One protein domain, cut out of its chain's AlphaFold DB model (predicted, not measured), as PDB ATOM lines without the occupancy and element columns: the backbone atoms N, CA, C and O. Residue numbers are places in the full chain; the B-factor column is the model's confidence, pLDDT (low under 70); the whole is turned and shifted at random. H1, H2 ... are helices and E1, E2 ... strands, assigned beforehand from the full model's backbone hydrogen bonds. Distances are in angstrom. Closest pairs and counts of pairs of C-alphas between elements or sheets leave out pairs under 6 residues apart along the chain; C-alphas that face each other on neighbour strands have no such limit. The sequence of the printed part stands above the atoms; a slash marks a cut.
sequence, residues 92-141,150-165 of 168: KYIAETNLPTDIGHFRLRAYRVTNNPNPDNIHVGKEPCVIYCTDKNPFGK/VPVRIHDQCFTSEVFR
ATOM      1  N   LYS A  92      15.839   6.287  -1.766       94.12
ATOM      2  CA  LYS A  92      14.704   6.978  -1.163       94.12
ATOM      3  C   LYS A  92      15.122   8.369  -0.708       94.12
ATOM      4  O   LYS A  92      16.108   8.512   0.010       94.12
ATOM      5  N   TYR A  93      14.350   9.387  -1.079       94.88
ATOM      6  CA  TYR A  93      14.494  10.736  -0.530       94.88
ATOM      7  C   TYR A  93      14.231  10.735   0.981       94.88
ATOM      8  O   TYR A  93      13.226  10.178   1.434       94.88
ATOM      9  N   ILE A  94      15.119  11.366   1.750       96.12
ATOM     10  CA  ILE A  94      15.005  11.447   3.212       96.12
ATOM     11  C   ILE A  94      14.654  12.861   3.652       96.12
ATOM     12  O   ILE A  94      13.641  13.070   4.317       96.12
ATOM     13  N   ALA A  95      15.500  13.823   3.300       96.88
ATOM     14  CA  ALA A  95      15.379  15.194   3.763       96.88
ATOM     15  C   ALA A  95      16.132  16.154   2.841       96.88
ATOM     16  O   ALA A  95      16.989  15.757   2.048       96.88
ATOM     17  N   GLU A  96      15.828  17.437   2.994       97.06
ATOM     18  CA  GLU A  96      16.450  18.522   2.255       97.06
ATOM     19  C   GLU A  96      16.590  19.751   3.148       97.06
ATOM     20  O   GLU A  96      15.689  20.068   3.923       97.06
ATOM     21  N   THR A  97      17.713  20.451   3.022       97.81
ATOM     22  CA  THR A  97      18.000  21.663   3.790       97.81
ATOM     23  C   THR A  97      18.644  22.734   2.919       97.81
ATOM     24  O   THR A  97      19.260  22.440   1.891       97.81
ATOM     25  N   ASN A  98      18.513  23.989   3.344       97.56
ATOM     26  CA  ASN A  98      19.260  25.098   2.764       97.56
ATOM     27  C   ASN A  98      20.720  25.021   3.226       97.56
ATOM     28  O   ASN A  98      20.994  24.831   4.411       97.56
ATOM     29  N   LEU A  99      21.643  25.185   2.282       96.75
ATOM     30  CA  LEU A  99      23.084  25.207   2.497       96.75
ATOM     31  C   LEU A  99      23.627  26.546   1.970       96.75
ATOM     32  O   LEU A  99      24.016  26.637   0.802       96.75
ATOM     33  N   PRO A 100      23.594  27.615   2.783       95.81
ATOM     34  CA  PRO A 100      24.199  28.882   2.399       95.81
ATOM     35  C   PRO A 100      25.723  28.732   2.374       95.81
ATOM     36  O   PRO A 100      26.324  28.293   3.355       95.81
ATOM     37  N   THR A 101      26.345  29.099   1.257       95.75
ATOM     38  CA  THR A 101      27.804  29.155   1.115       95.75
ATOM     39  C   THR A 101      28.235  30.572   0.747       95.75
ATOM     40  O   THR A 101      27.416  31.428   0.416       95.75
ATOM     41  N   ASP A 102      29.533  30.842   0.821       96.69
ATOM     42  CA  ASP A 102      30.133  32.121   0.426       96.69
ATOM     43  C   ASP A 102      30.000  32.414  -1.079       96.69
ATOM     44  O   ASP A 102      30.019  33.574  -1.489       96.69
ATOM     45  N   ILE A 103      29.829  31.374  -1.897       94.25
ATOM     46  CA  ILE A 103      29.693  31.469  -3.356       94.25
ATOM     47  C   ILE A 103      28.238  31.438  -3.857       94.25
ATOM     48  O   ILE A 103      28.020  31.535  -5.065       94.25
ATOM     49  N   GLY A 104      27.244  31.294  -2.974       93.44
ATOM     50  CA  GLY A 104      25.829  31.371  -3.345       93.44
ATOM     51  C   GLY A 104      24.888  30.529  -2.484       93.44
ATOM     52  O   GLY A 104      25.251  29.984  -1.441       93.44
ATOM     53  N   HIS A 105      23.642  30.413  -2.945       95.75
ATOM     54  CA  HIS A 105      22.613  29.621  -2.280       95.75
ATOM     55  C   HIS A 105      22.519  28.220  -2.889       95.75
ATOM     56  O   HIS A 105      22.269  28.029  -4.084       95.75
ATOM     57  N   PHE A 106      22.732  27.220  -2.039       96.50
ATOM     58  CA  PHE A 106      22.617  25.817  -2.401       96.50
ATOM     59  C   PHE A 106      21.581  25.128  -1.522       96.50
ATOM     60  O   PHE A 106      21.206  25.611  -0.449       96.50
ATOM     61  N   ARG A 107      21.119  23.970  -1.981       96.81
ATOM     62  CA  ARG A 107      20.354  23.022  -1.178       96.81
ATOM     63  C   ARG A 107      21.088  21.702  -1.141       96.81
ATOM     64  O   ARG A 107      21.659  21.275  -2.144       96.81
ATOM     65  N   LEU A 108      21.071  21.088   0.032       97.00
ATOM     66  CA  LEU A 108      21.588  19.752   0.254       97.00
ATOM     67  C   LEU A 108      20.406  18.813   0.417       97.00
ATOM     68  O   LEU A 108      19.551  19.019   1.281       97.00
ATOM     69  N   ARG A 109      20.375  17.779  -0.416       96.62
ATOM     70  CA  ARG A 109      19.361  16.734  -0.405       96.62
ATOM     71  C   ARG A 109      19.998  15.409  -0.038       96.62
ATOM     72  O   ARG A 109      20.948  14.983  -0.692       96.62
ATOM     73  N   ALA A 110      19.455  14.756   0.978       96.00
ATOM     74  CA  ALA A 110      19.900  13.450   1.430       96.00
ATOM     75  C   ALA A 110      18.994  12.347   0.877       96.00
ATOM     76  O   ALA A 110      17.760  12.456   0.887       96.00
ATOM     77  N   TYR A 111      19.624  11.263   0.447       94.75
ATOM     78  CA  TYR A 111      18.964  10.042   0.021       94.75
ATOM     79  C   TYR A 111      19.455   8.865   0.863       94.75
ATOM     80  O   TYR A 111      20.515   8.926   1.482       94.75
ATOM     81  N   ARG A 112      18.689   7.776   0.877       92.06
ATOM     82  CA  ARG A 112      19.084   6.503   1.479       92.06
ATOM     83  C   ARG A 112      18.919   5.377   0.472       92.06
ATOM     84  O   ARG A 112      17.846   5.240  -0.111       92.06
ATOM     85  N   VAL A 113      19.956   4.568   0.297       90.69
ATOM     86  CA  VAL A 113      19.900   3.356  -0.529       90.69
ATOM     87  C   VAL A 113      19.064   2.303   0.204       90.69
ATOM     88  O   VAL A 113      19.314   2.021   1.380       90.69
ATOM     89  N   THR A 114      18.040   1.761  -0.455       83.56
ATOM     90  CA  THR A 114      17.133   0.754   0.130       83.56
ATOM     91  C   THR A 114      17.725  -0.648   0.055       83.56
ATOM     92  O   THR A 114      17.681  -1.385   1.036       83.56
ATOM     93  N   ASN A 115      18.341  -0.972  -1.080       78.06
ATOM     94  CA  ASN A 115      18.951  -2.264  -1.365       78.06
ATOM     95  C   ASN A 115      20.454  -2.054  -1.566       78.06
ATOM     96  O   ASN A 115      20.881  -1.718  -2.668       78.06
ATOM     97  N   ASN A 116      21.247  -2.164  -0.492       69.00
ATOM     98  CA  ASN A 116      22.697  -1.984  -0.589       69.00
ATOM     99  C   ASN A 116      23.288  -3.145  -1.412       69.00
ATOM    100  O   ASN A 116      23.182  -4.292  -0.970       69.00
ATOM    101  N   PRO A 117      23.888  -2.884  -2.586       67.31
ATOM    102  CA  PRO A 117      24.457  -3.940  -3.414       67.31
ATOM    103  C   PRO A 117      25.741  -4.531  -2.820       67.31
ATOM    104  O   PRO A 117      26.181  -5.577  -3.284       67.31
ATOM    105  N   ASN A 118      26.346  -3.880  -1.818       67.25
ATOM    106  CA  ASN A 118      27.570  -4.353  -1.188       67.25
ATOM    107  C   ASN A 118      27.272  -5.002   0.182       67.25
ATOM    108  O   ASN A 118      27.123  -4.282   1.177       67.25
ATOM    109  N   PRO A 119      27.168  -6.344   0.259       67.00
ATOM    110  CA  PRO A 119      26.896  -7.045   1.513       67.00
ATOM    111  C   PRO A 119      28.070  -6.965   2.499       67.00
ATOM    112  O   PRO A 119      27.852  -7.041   3.707       67.00
ATOM    113  N   ASP A 120      29.291  -6.758   2.002       74.56
ATOM    114  CA  ASP A 120      30.516  -6.804   2.807       74.56
ATOM    115  C   ASP A 120      30.712  -5.534   3.640       74.56
ATOM    116  O   ASP A 120      31.412  -5.541   4.655       74.56
ATOM    117  N   ASN A 121      30.080  -4.424   3.240       68.00
ATOM    118  CA  ASN A 121      30.156  -3.170   3.974       68.00
ATOM    119  C   ASN A 121      28.803  -2.456   4.029       68.00
ATOM    120  O   ASN A 121      28.510  -1.524   3.279       68.00
ATOM    121  N   ILE A 122      27.986  -2.883   4.993       70.81
ATOM    122  CA  ILE A 122      26.609  -2.416   5.205       70.81
ATOM    123  C   ILE A 122      26.475  -0.903   5.463       70.81
ATOM    124  O   ILE A 122      25.366  -0.366   5.380       70.81
ATOM    125  N   HIS A 123      27.570  -0.220   5.811       70.25
ATOM    126  CA  HIS A 123      27.573   1.197   6.180       70.25
ATOM    127  C   HIS A 123      28.083   2.121   5.069       70.25
ATOM    128  O   HIS A 123      27.733   3.301   5.059       70.25
ATOM    129  N   VAL A 124      28.876   1.612   4.124       70.69
ATOM    130  CA  VAL A 124      29.443   2.431   3.045       70.69
ATOM    131  C   VAL A 124      28.393   2.676   1.964       70.69
ATOM    132  O   VAL A 124      27.672   1.769   1.562       70.69
ATOM    133  N   GLY A 125      28.285   3.928   1.512       70.56
ATOM    134  CA  GLY A 125      27.391   4.312   0.413       70.56
ATOM    135  C   GLY A 125      25.898   4.316   0.755       70.56
ATOM    136  O   GLY A 125      25.072   4.511  -0.130       70.56
ATOM    137  N   LYS A 126      25.523   4.132   2.028       83.12
ATOM    138  CA  LYS A 126      24.111   4.046   2.437       83.12
ATOM    139  C   LYS A 126      23.366   5.376   2.323       83.12
ATOM    140  O   LYS A 126      22.160   5.370   2.072       83.12
ATOM    141  N   GLU A 127      24.065   6.493   2.519       88.81
ATOM    142  CA  GLU A 127      23.468   7.831   2.609       88.81
ATOM    143  C   GLU A 127      24.136   8.829   1.650       88.81
ATOM    144  O   GLU A 127      24.868   9.720   2.085       88.81
ATOM    145  N   PRO A 128      23.929   8.687   0.329       92.44
ATOM    146  CA  PRO A 128      24.425   9.664  -0.626       92.44
ATOM    147  C   PRO A 128      23.686  11.000  -0.479       92.44
ATOM    148  O   PRO A 128      22.486  11.054  -0.182       92.44
ATOM    149  N   CYS A 129      24.394  12.096  -0.744       94.94
ATOM    150  CA  CYS A 129      23.814  13.433  -0.772       94.94
ATOM    151  C   CYS A 129      24.075  14.134  -2.107       94.94
ATOM    152  O   CYS A 129      25.045  13.851  -2.808       94.94
ATOM    153  N   VAL A 130      23.178  15.049  -2.461       95.94
ATOM    154  CA  VAL A 130      23.280  15.890  -3.655       95.94
ATOM    155  C   VAL A 130      23.241  17.342  -3.217       95.94
ATOM    156  O   VAL A 130      22.343  17.745  -2.477       95.94
ATOM    157  N   ILE A 131      24.195  18.130  -3.703       96.19
ATOM    158  CA  ILE A 131      24.228  19.578  -3.518       96.19
ATOM    159  C   ILE A 131      23.907  20.223  -4.858       96.19
ATOM    160  O   ILE A 131      24.556  19.929  -5.862       96.19
ATOM    161  N   TYR A 132      22.915  21.105  -4.882       95.69
ATOM    162  CA  TYR A 132      22.526  21.804  -6.101       95.69
ATOM    163  C   TYR A 132      22.219  23.277  -5.835       95.69
ATOM    164  O   TYR A 132      21.810  23.661  -4.739       95.69
ATOM    165  N   CYS A 133      22.455  24.116  -6.842       92.94
ATOM    166  CA  CYS A 133      22.214  25.554  -6.762       92.94
ATOM    167  C   CYS A 133      20.709  25.841  -6.826       92.94
ATOM    168  O   CYS A 133      20.016  25.272  -7.668       92.94
ATOM    169  N   THR A 134      20.203  26.719  -5.960       91.50
ATOM    170  CA  THR A 134      18.774  27.084  -5.938       91.50
ATOM    171  C   THR A 134      18.360  27.970  -7.097       91.50
ATOM    172  O   THR A 134      17.214  27.917  -7.534       91.50
ATOM    173  N   ASP A 135      19.295  28.768  -7.601       87.12
ATOM    174  CA  ASP A 135      19.008  29.842  -8.555       87.12
ATOM    175  C   ASP A 135      18.834  29.306  -9.983       87.12
ATOM    176  O   ASP A 135      18.361  30.001 -10.882       87.12
ATOM    177  N   LYS A 136      19.225  28.047 -10.207       83.19
ATOM    178  CA  LYS A 136      19.137  27.343 -11.487       83.19
ATOM    179  C   LYS A 136      18.331  26.070 -11.296       83.19
ATOM    180  O   LYS A 136      18.400  25.438 -10.251       83.19
ATOM    181  N   ASN A 137      17.588  25.664 -12.322       81.38
ATOM    182  CA  ASN A 137      16.831  24.420 -12.254       81.38
ATOM    183  C   ASN A 137      17.798  23.214 -12.186       81.38
ATOM    184  O   ASN A 137      18.525  22.985 -13.156       81.38
ATOM    185  N   PRO A 138      17.813  22.443 -11.084       75.88
ATOM    186  CA  PRO A 138      18.831  21.421 -10.841       75.88
ATOM    187  C   PRO A 138      18.715  20.175 -11.721       75.88
ATOM    188  O   PRO A 138      19.693  19.451 -11.864       75.88
ATOM    189  N   PHE A 139      17.548  19.911 -12.315       79.00
ATOM    190  CA  PHE A 139      17.286  18.669 -13.059       79.00
ATOM    191  C   PHE A 139      16.985  18.906 -14.544       79.00
ATOM    192  O   PHE A 139      16.481  18.023 -15.234       79.00
ATOM    193  N   GLY A 140      17.288  20.109 -15.045       69.75
ATOM    194  CA  GLY A 140      16.926  20.521 -16.399       69.75
ATOM    195  C   GLY A 140      15.410  20.672 -16.584       69.75
ATOM    196  O   GLY A 140      14.598  20.341 -15.720       69.75
ATOM    197  N   LYS A 141      14.994  21.244 -17.718       67.75
ATOM    198  CA  LYS A 141      13.587  21.193 -18.142       67.75
ATOM    199  C   LYS A 141      13.417  19.965 -19.030       67.75
ATOM    200  O   LYS A 141      14.162  19.825 -19.995       67.75
ATOM    201  N   VAL A 150      22.942  20.418 -17.441       85.12
ATOM    202  CA  VAL A 150      23.291  20.595 -16.027       85.12
ATOM    203  C   VAL A 150      24.703  20.044 -15.816       85.12
ATOM    204  O   VAL A 150      24.911  18.850 -16.028       85.12
ATOM    205  N   PRO A 151      25.691  20.864 -15.415       88.56
ATOM    206  CA  PRO A 151      27.010  20.352 -15.073       88.56
ATOM    207  C   PRO A 151      26.919  19.520 -13.790       88.56
ATOM    208  O   PRO A 151      26.430  20.001 -12.767       88.56
ATOM    209  N   VAL A 152      27.409  18.281 -13.841       91.06
ATOM    210  CA  VAL A 152      27.394  17.346 -12.710       91.06
ATOM    211  C   VAL A 152      28.826  17.006 -12.312       91.06
ATOM    212  O   VAL A 152      29.669  16.729 -13.163       91.06
ATOM    213  N   ARG A 153      29.092  17.012 -11.005       94.56
ATOM    214  CA  ARG A 153      30.332  16.511 -10.411       94.56
ATOM    215  C   ARG A 153      29.978  15.418  -9.412       94.56
ATOM    216  O   ARG A 153      29.191  15.663  -8.504       94.56
ATOM    217  N   ILE A 154      30.586  14.249  -9.576       93.50
ATOM    218  CA  ILE A 154      30.526  13.152  -8.607       93.50
ATOM    219  C   ILE A 154      31.754  13.286  -7.705       93.50
ATOM    220  O   ILE A 154      32.860  13.524  -8.196       93.50
ATOM    221  N   HIS A 155      31.545  13.237  -6.391       93.62
ATOM    222  CA  HIS A 155      32.592  13.429  -5.394       93.62
ATOM    223  C   HIS A 155      32.467  12.364  -4.314       93.62
ATOM    224  O   HIS A 155      31.430  12.289  -3.656       93.62
ATOM    225  N   ASP A 156      33.524  11.586  -4.112       91.25
ATOM    226  CA  ASP A 156      33.601  10.663  -2.986       91.25
ATOM    227  C   ASP A 156      34.011  11.421  -1.728       91.25
ATOM    228  O   ASP A 156      34.857  12.314  -1.779       91.25
ATOM    229  N   GLN A 157      33.411  11.061  -0.593       90.31
ATOM    230  CA  GLN A 157      33.742  11.679   0.684       90.31
ATOM    231  C   GLN A 157      35.188  11.355   1.062       90.31
ATOM    232  O   GLN A 157      35.544  10.197   1.290       90.31
ATOM    233  N   CYS A 158      36.009  12.388   1.208       92.94
ATOM    234  CA  CYS A 158      37.372  12.261   1.702       92.94
ATOM    235  C   CYS A 158      37.583  13.146   2.929       92.94
ATOM    236  O   CYS A 158      37.955  14.316   2.837       92.94
ATOM    237  N   PHE A 159      37.388  12.557   4.110       93.69
ATOM    238  CA  PHE A 159      37.455  13.273   5.386       93.69
ATOM    239  C   PHE A 159      38.778  14.033   5.587       93.69
ATOM    240  O   PHE A 159      38.798  15.139   6.124       93.69
ATOM    241  N   THR A 160      39.899  13.483   5.119       96.44
ATOM    242  CA  THR A 160      41.219  14.095   5.308       96.44
ATOM    243  C   THR A 160      41.438  15.336   4.444       96.44
ATOM    244  O   THR A 160      41.972  16.331   4.940       96.44
ATOM    245  N   SER A 161      41.047  15.317   3.169       95.75
ATOM    246  CA  SER A 161      41.242  16.456   2.264       95.75
ATOM    247  C   SER A 161      40.143  17.509   2.408       95.75
ATOM    248  O   SER A 161      40.440  18.700   2.357       95.75
ATOM    249  N   GLU A 162      38.899  17.098   2.652       95.38
ATOM    250  CA  GLU A 162      37.759  18.013   2.764       95.38
ATOM    251  C   GLU A 162      37.753  18.768   4.093       95.38
ATOM    252  O   GLU A 162      37.567  19.984   4.115       95.38
ATOM    253  N   VAL A 163      37.980  18.059   5.204       96.06
ATOM    254  CA  VAL A 163      37.835  18.635   6.548       96.06
ATOM    255  C   VAL A 163      39.166  19.164   7.065       96.06
ATOM    256  O   VAL A 163      39.249  20.301   7.526       96.06
ATOM    257  N   PHE A 164      40.233  18.371   6.948       96.31
ATOM    258  CA  PHE A 164      41.555  18.751   7.463       96.31
ATOM    259  C   PHE A 164      42.467  19.399   6.427       96.31
ATOM    260  O   PHE A 164      43.588  19.781   6.763       96.31
ATOM    261  N   ARG A 165      42.005  19.555   5.180       95.38
ATOM    262  CA  ARG A 165      42.780  20.177   4.095       95.38
ATOM    263  C   ARG A 165      44.127  19.482   3.866       95.38
ATOM    264  O   ARG A 165      45.136  20.149   3.628       95.38
TER     265      ARG A 165
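This is residues 92 to 141 and 150 to 165 of the 168 residues of the protein "Hypothetical protein" of Ditylum brightwellii (UniProt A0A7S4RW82). A small, twisted antiparallel sheet of three strands is built on one long hairpin, E1 and E2, with the shorter E3 along the other side of E2; a long loop, residues 114 to 128, extends past the end of E2 before folding back into E3. After a cut, the last stretch leads away from the sheet to the short helix H1, and residues 158 to 165 stick out free. The printed part has 66 residues with three named strands and one named helix, E1 E2 E3 H1 along the chain, and the sheet order is E1, E2, E3. The class is mostly strand, though under half of the residues are in named elements. The whole is loose, with a radius of gyration of the C-alphas of 14.1 A and spans of 40 by 34 by 21 A.

E1, residues 92 to 101, bends by 53 degrees at residue 95. A tight link of 2 residues joins it to E2, residues 104 to 113, and the two form a hairpin. They are antiparallel neighbours, with 158 degrees between their directions. The C-alphas of Glu 96 and Arg 109 face each other at 4.3 A, and N 99 and O 106, 2.8 A apart, are within hydrogen-bond range. E2 and E3, residues 129 to 133, are also an antiparallel hairpin, at 155 degrees. The C-alphas of Phe 106 and Cys 133 face each other at 4.4 A, and N 109 and O 130 are within hydrogen-bond range at 2.8 A. E1, E2 and E3 form a meander, each strand the antiparallel neighbour of the one before. E1 and E3 are edge strands, E2 is the inner strand, and the sheet is only just strongly twisted, with C-alphas up to 4.3 A off its best plane. H1, residues 159 to 162, is not on the sheet and is apart from E1 and E2. H1 is too short for an O i to N i+4 pair, and its one O i to N i+3 pair is not within range.

E1 begins at C-alpha 92, at (14.704, 6.978, -1.163), and measures 25.9 A from first to last C-alpha. E2 measures 28.8 A and ends at C-alpha 113, at (19.900, 3.356, -0.529). E3 measures 13.6 A. H1, 5.4 A long, ends at C-alpha 162, at (37.759, 18.013, 2.764).

The two C-alphas farthest apart, those of Asp 120 and Asp 135, are 40.1 A apart. The link from E2 to E3, 15 residues, is long. Residues 142 to 149 are not printed, in the link from E3 to H1; C-alphas 141 and 150 are 9.9 A apart across this cut. The mean pLDDT of the printed part is 88.3, and residues 116 to 119, 121 and 140 to 141 are under 70.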